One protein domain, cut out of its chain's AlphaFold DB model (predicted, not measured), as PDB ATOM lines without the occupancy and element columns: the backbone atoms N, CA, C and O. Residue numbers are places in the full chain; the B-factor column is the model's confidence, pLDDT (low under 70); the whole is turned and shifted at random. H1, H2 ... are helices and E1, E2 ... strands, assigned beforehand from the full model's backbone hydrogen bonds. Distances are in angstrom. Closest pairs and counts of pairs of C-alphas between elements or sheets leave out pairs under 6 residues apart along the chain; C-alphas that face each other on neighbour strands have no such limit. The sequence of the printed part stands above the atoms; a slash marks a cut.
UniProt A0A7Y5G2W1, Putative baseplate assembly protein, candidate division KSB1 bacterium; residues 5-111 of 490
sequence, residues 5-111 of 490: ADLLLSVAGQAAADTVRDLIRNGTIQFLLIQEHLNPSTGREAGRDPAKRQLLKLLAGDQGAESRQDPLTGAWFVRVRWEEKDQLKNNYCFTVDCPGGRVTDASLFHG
ATOM      1  N   ALA A   5     172.459 171.217 172.591       95.56
ATOM      2  CA  ALA A   5     173.824 170.859 172.983       95.56
ATOM      3  C   ALA A   5     174.292 169.586 172.268       95.56
ATOM      4  O   ALA A   5     173.484 168.718 171.942       95.56
ATOM      5  N   ASP A   6     175.603 169.473 172.064       94.50
ATOM      6  CA  ASP A   6     176.250 168.283 171.514       94.50
ATOM      7  C   ASP A   6     176.932 167.517 172.652       94.50
ATOM      8  O   ASP A   6     177.855 168.024 173.289       94.50
ATOM      9  N   LEU A   7     176.444 166.309 172.936       93.19
ATOM     10  CA  LEU A   7     176.896 165.478 174.048       93.19
ATOM     11  C   LEU A   7     177.866 164.407 173.558       93.19
ATOM     12  O   LEU A   7     177.487 163.499 172.812       93.19
ATOM     13  N   LEU A   8     179.112 164.492 174.016       90.94
ATOM     14  CA  LEU A   8     180.082 163.417 173.855       90.94
ATOM     15  C   LEU A   8     179.854 162.366 174.949       90.94
ATOM     16  O   LEU A   8     179.829 162.693 176.134       90.94
ATOM     17  N   LEU A   9     179.679 161.106 174.553       88.88
ATOM     18  CA  LEU A   9     179.455 160.003 175.487       88.88
ATOM     19  C   LEU A   9     180.785 159.421 175.977       88.88
ATOM     20  O   LEU A   9     181.755 159.342 175.224       88.88
ATOM     21  N   SER A  10     180.809 158.945 177.224       84.44
ATOM     22  CA  SER A  10     181.962 158.230 177.791       84.44
ATOM     23  C   SER A  10     182.232 156.901 177.074       84.44
ATOM     24  O   SER A  10     183.383 156.505 176.903       84.44
ATOM     25  N   VAL A  11     181.172 156.230 176.612       86.38
ATOM     26  CA  VAL A  11     181.258 155.069 175.720       86.38
ATOM     27  C   VAL A  11     181.266 155.569 174.278       86.38
ATOM     28  O   VAL A  11     180.254 156.048 173.767       86.38
ATOM     29  N   ALA A  12     182.417 155.460 173.621       83.94
ATOM     30  CA  ALA A  12     182.591 155.929 172.254       83.94
ATOM     31  C   ALA A  12     181.918 155.008 171.220       83.94
ATOM     32  O   ALA A  12     181.871 153.787 171.375       83.94
ATOM     33  N   GLY A  13     181.484 155.604 170.108       93.12
ATOM     34  CA  GLY A  13     181.028 154.892 168.914       93.12
ATOM     35  C   GLY A  13     179.572 155.163 168.545       93.12
ATOM     36  O   GLY A  13     178.776 155.649 169.347       93.12
ATOM     37  N   GLN A  14     179.227 154.825 167.303       95.06
ATOM     38  CA  GLN A  14     177.899 155.071 166.742       95.06
ATOM     39  C   GLN A  14     176.789 154.381 167.544       95.06
ATOM     40  O   GLN A  14     175.789 155.010 167.866       95.06
ATOM     41  N   ALA A  15     176.980 153.112 167.916       95.50
ATOM     42  CA  ALA A  15     175.958 152.329 168.613       95.50
ATOM     43  C   ALA A  15     175.563 152.936 169.974       95.50
ATOM     44  O   ALA A  15     174.386 152.936 170.334       95.50
ATOM     45  N   ALA A  16     176.528 153.493 170.712       94.25
ATOM     46  CA  ALA A  16     176.262 154.179 171.974       94.25
ATOM     47  C   ALA A  16     175.469 155.477 171.748       94.25
ATOM     48  O   ALA A  16     174.477 155.723 172.436       94.25
ATOM     49  N   ALA A  17     175.860 156.266 170.739       94.94
ATOM     50  CA  ALA A  17     175.146 157.482 170.355       94.94
ATOM     51  C   ALA A  17     173.706 157.190 169.896       94.94
ATOM     52  O   ALA A  17     172.776 157.884 170.304       94.94
ATOM     53  N   ASP A  18     173.514 156.135 169.103       96.44
ATOM     54  CA  ASP A  18     172.199 155.689 168.639       96.44
ATOM     55  C   ASP A  18     171.324 155.210 169.806       96.44
ATOM     56  O   ASP A  18     170.154 155.569 169.873       96.44
ATOM     57  N   THR A  19     171.896 154.497 170.781       95.94
ATOM     58  CA  THR A  19     171.161 154.044 171.976       95.94
ATOM     59  C   THR A  19     170.622 155.225 172.787       95.94
ATOM     60  O   THR A  19     169.437 155.265 173.107       95.94
ATOM     61  N   VAL A  20     171.464 156.218 173.098       94.25
ATOM     62  CA  VAL A  20     171.029 157.410 173.852       94.25
ATOM     63  C   VAL A  20     170.015 158.228 173.054       94.25
ATOM     64  O   VAL A  20     169.012 158.671 173.615       94.25
ATOM     65  N   ARG A  21     170.232 158.391 171.742       96.06
ATOM     66  CA  ARG A  21     169.258 159.022 170.843       96.06
ATOM     67  C   ARG A  21     167.901 158.328 170.954       96.06
ATOM     68  O   ARG A  21     166.900 159.013 171.133       96.06
ATOM     69  N   ASP A  22     167.862 157.004 170.869       96.44
ATOM     70  CA  ASP A  22     166.611 156.245 170.860       96.44
ATOM     71  C   ASP A  22     165.888 156.304 172.213       96.44
ATOM     72  O   ASP A  22     164.666 156.454 172.233       96.44
ATOM     73  N   LEU A  23     166.627 156.303 173.330       95.06
ATOM     74  CA  LEU A  23     166.074 156.520 174.677       95.06
ATOM     75  C   LEU A  23     165.450 157.911 174.855       95.06
ATOM     76  O   LEU A  23     164.485 158.063 175.601       95.06
ATOM     77  N   ILE A  24     165.985 158.936 174.191       95.44
ATOM     78  CA  ILE A  24     165.378 160.274 174.194       95.44
ATOM     79  C   ILE A  24     164.146 160.287 173.286       95.44
ATOM     80  O   ILE A  24     163.070 160.725 173.690       95.44
ATOM     81  N   ARG A  25     164.273 159.762 172.060       96.06
ATOM     82  CA  ARG A  25     163.191 159.768 171.061       96.06
ATOM     83  C   ARG A  25     161.953 159.007 171.528       96.06
ATOM     84  O   ARG A  25     160.843 159.435 171.218       96.06
ATOM     85  N   ASN A  26     162.132 157.908 172.262       95.31
ATOM     86  CA  ASN A  26     161.035 157.098 172.792       95.31
ATOM     87  C   ASN A  26     160.480 157.607 174.140       95.31
ATOM     88  O   ASN A  26     159.554 157.002 174.673       95.31
ATOM     89  N   GLY A  27     161.031 158.696 174.689       92.44
ATOM     90  CA  GLY A  27     160.575 159.290 175.944       92.44
ATOM     91  C   GLY A  27     161.008 158.543 177.209       92.44
ATOM     92  O   GLY A  27     160.452 158.808 178.273       92.44
ATOM     93  N   THR A  28     161.988 157.636 177.137       94.00
ATOM     94  CA  THR A  28     162.596 157.037 178.339       94.00
ATOM     95  C   THR A  28     163.431 158.075 179.089       94.00
ATOM     96  O   THR A  28     163.320 158.201 180.304       94.00
ATOM     97  N   ILE A  29     164.233 158.868 178.366       94.44
ATOM     98  CA  ILE A  29     164.934 160.041 178.900       94.44
ATOM     99  C   ILE A  29     164.167 161.283 178.456       94.44
ATOM    100  O   ILE A  29     164.258 161.704 177.306       94.44
ATOM    101  N   GLN A  30     163.407 161.871 179.377       95.62
ATOM    102  CA  GLN A  30     162.597 163.069 179.107       95.62
ATOM    103  C   GLN A  30     163.266 164.355 179.585       95.62
ATOM    104  O   GLN A  30     162.946 165.441 179.106       95.62
ATOM    105  N   PHE A  31     164.197 164.239 180.530       96.56
ATOM    106  CA  PHE A  31     164.848 165.372 181.164       96.56
ATOM    107  C   PHE A  31     166.359 165.187 181.169       96.56
ATOM    108  O   PHE A  31     166.859 164.086 181.397       96.56
ATOM    109  N   LEU A  32     167.079 166.290 180.976       96.81
ATOM    110  CA  LEU A  32     168.492 166.399 181.318       96.81
ATOM    111  C   LEU A  32     168.663 167.402 182.447       96.81
ATOM    112  O   LEU A  32     168.023 168.448 182.471       96.81
ATOM    113  N   LEU A  33     169.579 167.109 183.355       97.12
ATOM    114  CA  LEU A  33     170.068 168.071 184.328       97.12
ATOM    115  C   LEU A  33     171.433 168.559 183.864       97.12
ATOM    116  O   LEU A  33     172.339 167.748 183.695       97.12
ATOM    117  N   ILE A  34     171.601 169.869 183.715       96.94
ATOM    118  CA  ILE A  34     172.921 170.487 183.594       96.94
ATOM    119  C   ILE A  34     173.333 171.071 184.944       96.94
ATOM    120  O   ILE A  34     172.514 171.692 185.623       96.94
ATOM    121  N   GLN A  35     174.593 170.883 185.334       95.50
ATOM    122  CA  GLN A  35     175.148 171.471 186.553       95.50
ATOM    123  C   GLN A  35     176.575 171.976 186.370       95.50
ATOM    124  O   GLN A  35     177.352 171.397 185.608       95.50
ATOM    125  N   GLU A  36     176.946 172.998 187.139       95.31
ATOM    126  CA  GLU A  36     178.349 173.311 187.403       95.31
ATOM    127  C   GLU A  36     178.929 172.281 188.386       95.31
ATOM    128  O   GLU A  36     178.499 172.166 189.534       95.31
ATOM    129  N   HIS A  37     179.898 171.496 187.921       94.31
ATOM    130  CA  HIS A  37     180.546 170.462 188.725       94.31
ATOM    131  C   HIS A  37     181.826 170.980 189.398       94.31
ATOM    132  O   HIS A  37     182.105 170.634 190.550       94.31
ATOM    133  N   LEU A  38     182.564 171.857 188.707       94.94
ATOM    134  CA  LEU A  38     183.796 172.498 189.168       94.94
ATOM    135  C   LEU A  38     183.707 174.013 188.965       94.94
ATOM    136  O   LEU A  38     183.124 174.478 187.989       94.94
ATOM    137  N   ASN A  39     184.348 174.788 189.842       91.62
ATOM    138  CA  ASN A  39     184.454 176.236 189.687       91.62
ATOM    139  C   ASN A  39     185.217 176.569 188.382       91.62
ATOM    140  O   ASN A  39     186.385 176.184 188.256       91.62
ATOM    141  N   PRO A  40     184.630 177.337 187.442       89.44
ATOM    142  CA  PRO A  40     185.255 177.627 186.150       89.44
ATOM    143  C   PRO A  40     186.564 178.424 186.225       89.44
ATOM    144  O   PRO A  40     187.373 178.366 185.305       89.44
ATOM    145  N   SER A  41     186.787 179.178 187.304       88.69
ATOM    146  CA  SER A  41     188.004 179.977 187.505       88.69
ATOM    147  C   SER A  41     189.161 179.152 188.070       88.69
ATOM    148  O   SER A  41     190.323 179.464 187.811       88.69
ATOM    149  N   THR A  42     188.870 178.120 188.867       88.94
ATOM    150  CA  THR A  42     189.901 177.351 189.590       88.94
ATOM    151  C   THR A  42     190.053 175.912 189.107       88.94
ATOM    152  O   THR A  42     191.078 175.293 189.400       88.94
ATOM    153  N   GLY A  43     189.058 175.369 188.399       90.19
ATOM    154  CA  GLY A  43     189.016 173.971 187.972       90.19
ATOM    155  C   GLY A  43     188.879 172.985 189.137       90.19
ATOM    156  O   GLY A  43     189.269 171.829 189.013       90.19
ATOM    157  N   ARG A  44     188.390 173.440 190.299       91.88
ATOM    158  CA  ARG A  44     188.239 172.636 191.523       91.88
ATOM    159  C   ARG A  44     186.796 172.666 192.010       91.88
ATOM    160  O   ARG A  44     186.078 173.625 191.755       91.88
ATOM    161  N   GLU A  45     186.392 171.655 192.774       91.44
ATOM    162  CA  GLU A  45     185.073 171.648 193.424       91.44
ATOM    163  C   GLU A  45     184.913 172.809 194.413       91.44
ATOM    164  O   GLU A  45     183.847 173.413 194.518       91.44
ATOM    165  N   ALA A  46     185.992 173.142 195.129       92.12
ATOM    166  CA  ALA A  46     185.996 174.234 196.089       92.12
ATOM    167  C   ALA A  46     185.675 175.570 195.400       92.12
ATOM    168  O   ALA A  46     186.400 176.022 194.511       92.12
ATOM    169  N   GLY A  47     184.599 176.207 195.864       89.19
ATOM    170  CA  GLY A  47     184.116 177.484 195.349       89.19
ATOM    171  C   GLY A  47     183.206 177.377 194.126       89.19
ATOM    172  O   GLY A  47     182.905 178.419 193.552       89.19
ATOM    173  N   ARG A  48     182.795 176.174 193.692       92.25
ATOM    174  CA  ARG A  48     181.745 176.039 192.665       92.25
ATOM    175  C   ARG A  48     180.429 176.632 193.163       92.25
ATOM    176  O   ARG A  48     180.194 176.650 194.371       92.25
ATOM    177  N   ASP A  49     179.573 177.053 192.244       91.62
ATOM    178  CA  ASP A  49     178.214 177.478 192.567       91.62
ATOM    179  C   ASP A  49     177.253 176.270 192.561       91.62
ATOM    180  O   ASP A  49     176.898 175.773 191.487       91.62
ATOM    181  N   PRO A  50     176.805 175.769 193.730       89.69
ATOM    182  CA  PRO A  50     175.892 174.631 193.792       89.69
ATOM    183  C   PRO A  50     174.484 174.964 193.278       89.69
ATOM    184  O   PRO A  50     173.757 174.050 192.898       89.69
ATOM    185  N   ALA A  51     174.096 176.244 193.228       90.50
ATOM    186  CA  ALA A  51     172.791 176.664 192.721       90.50
ATOM    187  C   ALA A  51     172.749 176.715 191.187       90.50
ATOM    188  O   ALA A  51     171.676 176.821 190.587       90.50
ATOM    189  N   LYS A  52     173.906 176.610 190.523       94.25
ATOM    190  CA  LYS A  52     174.018 176.626 189.067       94.25
ATOM    191  C   LYS A  52     173.693 175.257 188.475       94.25
ATOM    192  O   LYS A  52     174.548 174.534 187.959       94.25
ATOM    193  N   ARG A  53     172.414 174.915 188.591       95.50
ATOM    194  CA  ARG A  53     171.779 173.688 188.117       95.50
ATOM    195  C   ARG A  53     170.521 174.053 187.348       95.50
ATOM    196  O   ARG A  53     169.825 175.002 187.705       95.50
ATOM    197  N   GLN A  54     170.207 173.309 186.297       96.50
ATOM    198  CA  GLN A  54     168.987 173.532 185.528       96.50
ATOM    199  C   GLN A  54     168.457 172.215 184.966       96.50
ATOM    200  O   GLN A  54     169.202 171.445 184.364       96.50
ATOM    201  N   LEU A  55     167.162 171.973 185.170       96.94
ATOM    202  CA  LEU A  55     166.435 170.882 184.533       96.94
ATOM    203  C   LEU A  55     165.996 171.332 183.137       96.94
ATOM    204  O   LEU A  55     165.523 172.455 182.973       96.94
ATOM    205  N   LEU A  56     166.175 170.468 182.145       97.31
ATOM    206  CA  LEU A  56     165.909 170.732 180.736       97.31
ATOM    207  C   LEU A  56     164.969 169.649 180.212       97.31
ATOM    208  O   LEU A  56     165.362 168.481 180.158       97.31
ATOM    209  N   LYS A  57     163.743 170.011 179.827       97.12
ATOM    210  CA  LYS A  57     162.801 169.060 179.234       97.12
ATOM    211  C   LYS A  57     163.091 168.864 177.749       97.12
ATOM    212  O   LYS A  57     162.961 169.794 176.955       97.12
ATOM    213  N   LEU A  58     163.490 167.655 177.372       97.12
ATOM    214  CA  LEU A  58     163.840 167.309 175.995       97.12
ATOM    215  C   LEU A  58     162.611 167.332 175.078       97.12
ATOM    216  O   LEU A  58     161.499 167.010 175.499       97.12
ATOM    217  N   LEU A  59     162.819 167.689 173.808       96.75
ATOM    218  CA  LEU A  59     161.770 167.559 172.794       96.75
ATOM    219  C   LEU A  59     161.483 166.071 172.530       96.75
ATOM    220  O   LEU A  59     162.372 165.228 172.621       96.75
ATOM    221  N   ALA A  60     160.242 165.745 172.174       90.12
ATOM    222  CA  ALA A  60     159.846 164.372 171.869       90.12
ATOM    223  C   ALA A  60     160.246 163.948 170.443       90.12
ATOM    224  O   ALA A  60     160.386 164.779 169.538       90.12
ATOM    225  N   GLY A  61     160.377 162.635 170.228       93.50
ATOM    226  CA  GLY A  61     160.614 162.050 168.907       93.50
ATOM    227  C   GLY A  61     161.884 162.571 168.228       93.50
ATOM    228  O   GLY A  61     162.839 162.985 168.883       93.50
ATOM    229  N   ASP A  62     161.896 162.574 166.893       93.50
ATOM    230  CA  ASP A  62     163.087 162.891 166.089       93.50
ATOM    231  C   ASP A  62     163.659 164.300 166.309       93.50
ATOM    232  O   ASP A  62     164.835 164.543 166.026       93.50
ATOM    233  N   GLN A  63     162.853 165.223 166.840       94.00
ATOM    234  CA  GLN A  63     163.297 166.576 167.175       94.00
ATOM    235  C   GLN A  63     164.188 166.597 168.427       94.00
ATOM    236  O   GLN A  63     165.107 167.415 168.500       94.00
ATOM    237  N   GLY A  64     163.970 165.674 169.371       94.25
ATOM    238  CA  GLY A  64     164.662 165.606 170.662       94.25
ATOM    239  C   GLY A  64     166.141 165.288 170.588       94.25
ATOM    240  O   GLY A  64     166.943 165.908 171.283       94.25
ATOM    241  N   ALA A  65     166.514 164.332 169.740       96.94
ATOM    242  CA  ALA A  65     167.892 163.875 169.657       96.94
ATOM    243  C   ALA A  65     168.287 163.400 168.262       96.94
ATOM    244  O   ALA A  65     167.488 162.828 167.516       96.94
ATOM    245  N   GLU A  66     169.561 163.577 167.929       97.06
ATOM    246  CA  GLU A  66     170.160 163.110 166.686       97.06
ATOM    247  C   GLU A  66     171.609 162.670 166.916       97.06
ATOM    248  O   GLU A  66     172.417 163.428 167.450       97.06
ATOM    249  N   SER A  67     171.952 161.456 166.486       96.69
ATOM    250  CA  SER A  67     173.339 160.993 166.467       96.69
ATOM    251  C   SER A  67     174.077 161.606 165.276       96.69
ATOM    252  O   SER A  67     173.590 161.617 164.143       96.69
ATOM    253  N   ARG A  68     175.259 162.159 165.535       96.31
ATOM    254  CA  ARG A  68     176.102 162.828 164.541       96.31
ATOM    255  C   ARG A  68     177.550 162.396 164.739       96.31
ATOM    256  O   ARG A  68     177.947 161.980 165.826       96.31
ATOM    257  N   GLN A  69     178.335 162.521 163.678       95.81
ATOM    258  CA  GLN A  69     179.772 162.311 163.722       95.81
ATOM    259  C   GLN A  69     180.477 163.642 163.478       95.81
ATOM    260  O   GLN A  69     180.141 164.364 162.537       95.81
ATOM    261  N   ASP A  70     181.444 163.966 164.329       92.31
ATOM    262  CA  ASP A  70     182.297 165.132 164.153       92.31
ATOM    263  C   ASP A  70     183.243 164.881 162.964       92.31
ATOM    264  O   ASP A  70     184.020 163.921 162.998       92.31
ATOM    265  N   PRO A  71     183.205 165.707 161.903       92.12
ATOM    266  CA  PRO A  71     184.040 165.510 160.723       92.12
ATOM    267  C   PRO A  71     185.538 165.724 160.989       92.12
ATOM    268  O   PRO A  71     186.355 165.256 160.199       92.12
ATOM    269  N   LEU A  72     185.909 166.435 162.060       93.12
ATOM    270  CA  LEU A  72     187.303 166.718 162.397       93.12
ATOM    271  C   LEU A  72     187.911 165.613 163.263       93.12
ATOM    272  O   LEU A  72     189.022 165.160 162.998       93.12
ATOM    273  N   THR A  73     187.196 165.195 164.308       90.25
ATOM    274  CA  THR A  73     187.701 164.199 165.267       90.25
ATOM    275  C   THR A  73     187.277 162.770 164.933       90.25
ATOM    276  O   THR A  73     187.865 161.818 165.442       90.25
ATOM    277  N   GLY A  74     186.254 162.598 164.092       91.50
ATOM    278  CA  GLY A  74     185.614 161.311 163.821       91.50
ATOM    279  C   GLY A  74     184.781 160.780 164.992       91.50
ATOM    280  O   GLY A  74     184.236 159.676 164.890       91.50
ATOM    281  N   ALA A  75     184.673 161.531 166.092       93.31
ATOM    282  CA  ALA A  75     183.948 161.119 167.282       93.31
ATOM    283  C   ALA A  75     182.434 161.168 167.047       93.31
ATOM    284  O   ALA A  75     181.904 162.108 166.454       93.31
ATOM    285  N   TRP A  76     181.736 160.148 167.537       96.31
ATOM    286  CA  TRP A  76     180.279 160.131 167.564       96.31
ATOM    287  C   TRP A  76     179.767 160.864 168.800       96.31
ATOM    288  O   TRP A  76     180.262 160.642 169.905       96.31
ATOM    289  N   PHE A  77     178.761 161.708 168.607       95.38
ATOM    290  CA  PHE A  77     178.097 162.468 169.658       95.38
ATOM    291  C   PHE A  77     176.583 162.489 169.428       95.38
ATOM    292  O   PHE A  77     176.090 162.150 168.346       95.38
ATOM    293  N   VAL A  78     175.839 162.892 170.454       96.75
ATOM    294  CA  VAL A  78     174.384 163.051 170.380       96.75
ATOM    295  C   VAL A  78     174.047 164.527 170.499       96.75
ATOM    296  O   VAL A  78     174.286 165.141 171.535       96.75
ATOM    297  N   ARG A  79     173.477 165.102 169.442       97.12
ATOM    298  CA  ARG A  79     172.863 166.427 169.505       97.12
ATOM    299  C   ARG A  79     171.506 166.297 170.172       97.12
ATOM    300  O   ARG A  79     170.642 165.608 169.637       97.12
ATOM    301  N   VAL A  80     171.317 166.970 171.297       97.56
ATOM    302  CA  VAL A  80     170.055 167.002 172.045       97.56
ATOM    303  C   VAL A  80     169.423 168.383 171.961       97.56
ATOM    304  O   VAL A  80     170.132 169.389 171.887       97.56
ATOM    305  N   ARG A  81     168.090 168.432 171.967       98.00
ATOM    306  CA  ARG A  81     167.295 169.662 171.915       98.00
ATOM    307  C   ARG A  81     166.205 169.623 172.981       98.00
ATOM    308  O   ARG A  81     165.594 168.577 173.202       98.00
ATOM    309  N   TRP A  82     165.956 170.755 173.626       97.88
ATOM    310  CA  TRP A  82     164.955 170.897 174.686       97.88
ATOM    311  C   TRP A  82     163.979 172.042 174.409       97.88
ATOM    312  O   TRP A  82     164.160 172.814 173.468       97.88
ATOM    313  N   GLU A  83     162.906 172.104 175.197       97.31
ATOM    314  CA  GLU A  83     161.846 173.102 175.049       97.31
ATOM    315  C   GLU A  83     162.375 174.538 175.235       97.31
ATOM    316  O   GLU A  83     163.208 174.808 176.102       97.31
ATOM    317  N   GLU A  84     161.837 175.486 174.459       94.69
ATOM    318  CA  GLU A  84     162.240 176.905 174.482       94.69
ATOM    319  C   GLU A  84     162.117 177.535 175.879       94.69
ATOM    320  O   GLU A  84     162.970 178.317 176.302       94.69
ATOM    321  N   LYS A  85     161.097 177.134 176.649       94.88
ATOM    322  CA  LYS A  85     160.891 177.597 178.032       94.88
ATOM    323  C   LYS A  85     162.055 177.250 178.973       94.88
ATOM    324  O   LYS A  85     162.269 177.950 179.960       94.88
ATOM    325  N   ASP A  86     162.819 176.207 178.636       96.00
ATOM    326  CA  ASP A  86     163.961 175.707 179.402       96.00
ATOM    327  C   ASP A  86     165.300 176.131 178.778       96.00
ATOM    328  O   ASP A  86     166.346 175.557 179.089       96.00
ATOM    329  N   GLN A  87     165.318 177.149 177.908       95.38
ATOM    330  CA  GLN A  87     166.560 177.737 177.404       95.38
ATOM    331  C   GLN A  87     167.557 178.033 178.543       95.38
ATOM    332  O   GLN A  87     167.167 178.439 179.643       95.38
ATOM    333  N   LEU A  88     168.859 177.834 178.298       93.81
ATOM    334  CA  LEU A  88     169.864 177.997 179.361       93.81
ATOM    335  C   LEU A  88     169.807 179.400 179.970       93.81
ATOM    336  O   LEU A  88     169.888 180.400 179.248       93.81
ATOM    337  N   LYS A  89     169.696 179.439 181.301       93.50
ATOM    338  CA  LYS A  89     169.633 180.673 182.099       93.50
ATOM    339  C   LYS A  89     171.014 181.176 182.516       93.50
ATOM    340  O   LYS A  89     171.171 182.353 182.808       93.50
ATOM    341  N   ASN A  90     172.008 180.288 182.520       93.00
ATOM    342  CA  ASN A  90     173.382 180.567 182.925       93.00
ATOM    343  C   ASN A  90     174.378 180.093 181.860       93.00
ATOM    344  O   ASN A  90     174.087 179.193 181.072       93.00
ATOM    345  N   ASN A  91     175.585 180.659 181.889       91.38
ATOM    346  CA  ASN A  91     176.707 180.186 181.077       91.38
ATOM    347  C   ASN A  91     177.382 178.991 181.753       91.38
ATOM    348  O   ASN A  91     177.845 179.115 182.886       91.38
ATOM    349  N   TYR A  92     177.504 177.866 181.053       92.31
ATOM    350  CA  TYR A  92     178.183 176.666 181.546       92.31
ATOM    351  C   TYR A  92     179.502 176.460 180.800       92.31
ATOM    352  O   TYR A  92     179.547 176.513 179.571       92.31
ATOM    353  N   CYS A  93     180.582 176.237 181.548       92.56
ATOM    354  CA  CYS A  93     181.902 175.966 180.990       92.56
ATOM    355  C   CYS A  93     182.177 174.464 181.084       92.56
ATOM    356  O   CYS A  93     182.127 173.908 182.177       92.56
ATOM    357  N   PHE A  94     182.487 173.817 179.959       91.50
ATOM    358  CA  PHE A  94     182.837 172.389 179.914       91.50
ATOM    359  C   PHE A  94     184.349 172.160 179.902       91.50
ATOM    360  O   PHE A  94     184.836 171.146 180.389       91.50
ATOM    361  N   THR A  95     185.111 173.110 179.365       92.25
ATOM    362  CA  THR A  95     186.573 173.094 179.384       92.25
ATOM    363  C   THR A  95     187.065 174.460 179.821       92.25
ATOM    364  O   THR A  95     186.627 175.473 179.276       92.25
ATOM    365  N   VAL A  96     187.955 174.482 180.809       91.88
ATOM    366  CA  VAL A  96     188.536 175.707 181.362       91.88
ATOM    367  C   VAL A  96     190.052 175.584 181.416       91.88
ATOM    368  O   VAL A  96     190.594 174.531 181.758       91.88
ATOM    369  N   ASP A  97     190.745 176.658 181.053       91.25
ATOM    370  CA  ASP A  97     192.201 176.729 181.124       91.25
ATOM    371  C   ASP A  97     192.591 177.429 182.430       91.25
ATOM    372  O   ASP A  97     192.463 178.645 182.574       91.25
ATOM    373  N   CYS A  98     193.036 176.643 183.410       85.94
ATOM    374  CA  CYS A  98     193.453 177.136 184.718       85.94
ATOM    375  C   CYS A  98     194.990 177.199 184.809       85.94
ATOM    376  O   CYS A  98     195.687 176.523 184.049       85.94
ATOM    377  N   PRO A  99     195.570 177.932 185.782       80.44
ATOM    378  CA  PRO A  99     197.027 177.984 185.968       80.44
ATOM    379  C   PRO A  99     197.694 176.611 186.169       80.44
ATOM    380  O   PRO A  99     198.877 176.454 185.886       80.44
ATOM    381  N   GLY A 100     196.940 175.618 186.658       81.44
ATOM    382  CA  GLY A 100     197.394 174.233 186.837       81.44
ATOM    383  C   GLY A 100     197.258 173.341 185.597       81.44
ATOM    384  O   GLY A 100     197.568 172.156 185.685       81.44
ATOM    385  N   GLY A 101     196.793 173.886 184.471       89.06
ATOM    386  CA  GLY A 101     196.518 173.155 183.240       89.06
ATOM    387  C   GLY A 101     195.049 173.211 182.828       89.06
ATOM    388  O   GLY A 101     194.196 173.785 183.510       89.06
ATOM    389  N   ARG A 102     194.772 172.603 181.676       92.44
ATOM    390  CA  ARG A 102     193.424 172.474 181.129       92.44
ATOM    391  C   ARG A 102     192.621 171.461 181.939       92.44
ATOM    392  O   ARG A 102     193.071 170.332 182.126       92.44
ATOM    393  N   VAL A 103     191.431 171.859 182.367       92.44
ATOM    394  CA  VAL A 103     190.479 171.019 183.099       92.44
ATOM    395  C   VAL A 103     189.242 170.815 182.228       92.44
ATOM    396  O   VAL A 103     188.677 171.780 181.705       92.44
ATOM    397  N   THR A 104     188.844 169.559 182.038       92.06
ATOM    398  CA  THR A 104     187.592 169.172 181.371       92.06
ATOM    399  C   THR A 104     186.499 168.910 182.401       92.06
ATOM    400  O   THR A 104     186.767 168.878 183.601       92.06
ATOM    401  N   ASP A 105     185.262 168.751 181.933       91.31
ATOM    402  CA  ASP A 105     184.114 168.344 182.750       91.31
ATOM    403  C   ASP A 105     183.785 169.322 183.891       91.31
ATOM    404  O   ASP A 105     183.243 168.953 184.932       91.31
ATOM    405  N   ALA A 106     184.079 170.612 183.681       93.44
ATOM    406  CA  ALA A 106     183.748 171.661 184.646       93.44
ATOM    407  C   ALA A 106     182.226 171.848 184.817       93.44
ATOM    408  O   ALA A 106     181.762 172.262 185.879       93.44
ATOM    409  N   SER A 107     181.440 171.473 183.807       95.00
ATOM    410  CA  SER A 107     179.987 171.318 183.877       95.00
ATOM    411  C   SER A 107     179.604 169.944 183.339       95.00
ATOM    412  O   SER A 107     180.269 169.432 182.438       95.00
ATOM    413  N   LEU A 108     178.534 169.357 183.871       94.00
ATOM    414  CA  LEU A 108     178.089 168.005 183.531       94.00
ATOM    415  C   LEU A 108     176.613 167.987 183.145       94.00
ATOM    416  O   LEU A 108     175.811 168.723 183.721       94.00
ATOM    417  N   PHE A 109     176.272 167.096 182.214       94.50
ATOM    418  CA  PHE A 109     174.898 166.693 181.931       94.50
ATOM    419  C   PHE A 109     174.599 165.339 182.579       94.50
ATOM    420  O   PHE A 109     175.402 164.414 182.472       94.50
ATOM    421  N   HIS A 110     173.418 165.207 183.181       93.38
ATOM    422  CA  HIS A 110     172.898 163.955 183.734       93.38
ATOM    423  C   HIS A 110     171.569 163.609 183.068       93.38
ATOM    424  O   HIS A 110     170.682 164.458 182.996       93.38
ATOM    425  N   GLY A 111     171.436 162.371 182.591       90.88
ATOM    426  CA  GLY A 111     170.208 161.855 181.965       90.88
ATOM    427  C   GLY A 111     169.553 160.695 182.719       90.88
ATOM    428  O   GLY A 111     168.474 160.254 182.346       90.88
TER     429      GLY A 111
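This is residues 5 to 111 of the 490 residues of the protein "Putative baseplate assembly protein" of candidate division KSB1 bacterium (UniProt A0A7Y5G2W1). Two small three-stranded sheets make a corner in a flat model, their strands running crosswise: the sheet E1 E5 E4 is covered on one face by the helix H1, and the sheet E3 E2 E8 reaches from there toward the hairpin E6 and E7 at the far end. The printed part has 107 residues, with one named helix and eight named strands in the order E1 H1 E2 E3 E4 E5 E6 E7 E8; all three sheets, of orders E1 E5 E4, E3 E2 E8 and E6 E7, are antiparallel. The class is mixed, helices and strands, with 50 residues, under half, in named elements. The whole is compact, with a radius of gyration of the C-alphas of 14.7 A and spans of 41 by 33 by 18 A.

Start at E5, residues 76 to 81, the inner strand between E1, residues 5 to 8, and E4, residues 65 to 69. Look for N 7 and O 78, 2.8 A apart, and N 79 and O 66, 2.8 A apart, within hydrogen-bond range. H1, residues 14 to 25, is on this sheet in two layers, a helix on one face of a sheet, at a height over the sheet of 8.2 A. It lies over E5 and E4 and runs along the strands, at 2 degrees to E4 on the local plane; the closest C-alphas of H1 and E4 are those of Arg 21 and Ala 65, 5.2 A. In H1 every O i to N i+4 pair is within hydrogen-bond range. Next find E2, residues 31 to 36, with E3, residues 53 to 57, its hairpin partner, and E8, residues 107 to 110; N 56 and O 32 are 2.8 A apart, N 110 and O 33 2.8 A. H1 is not on this sheet, and E1 and E8 are only just apart, closest 8.2 A. In the hairpin of E6, residues 95 to 98, and E7, residues 101 to 104, N 96 and O 103 are 2.9 A apart; E7 runs on into E8 across a break of 2 residues, at 20 degrees.

Find C-alpha 5, where E1 begins, at (173.824, 170.859, 172.983). H1 runs 16.0 A from C-alpha 14 at (177.899, 155.071, 166.742), E2 16.9 A, E5 16.7 A, E3 13.5 A and E4 13.4 A. E8 ends at C-alpha 110, (172.898, 163.955, 183.734).

The two C-alphas farthest apart, those of Asn 26 and Pro 99, are 43.6 A apart. The printed part has no cut. The links E2 to E3, residues 37 to 52, and E5 to E6, residues 82 to 94, are long. The mean pLDDT of the printed part is 93.4, and no printed residue is under 70.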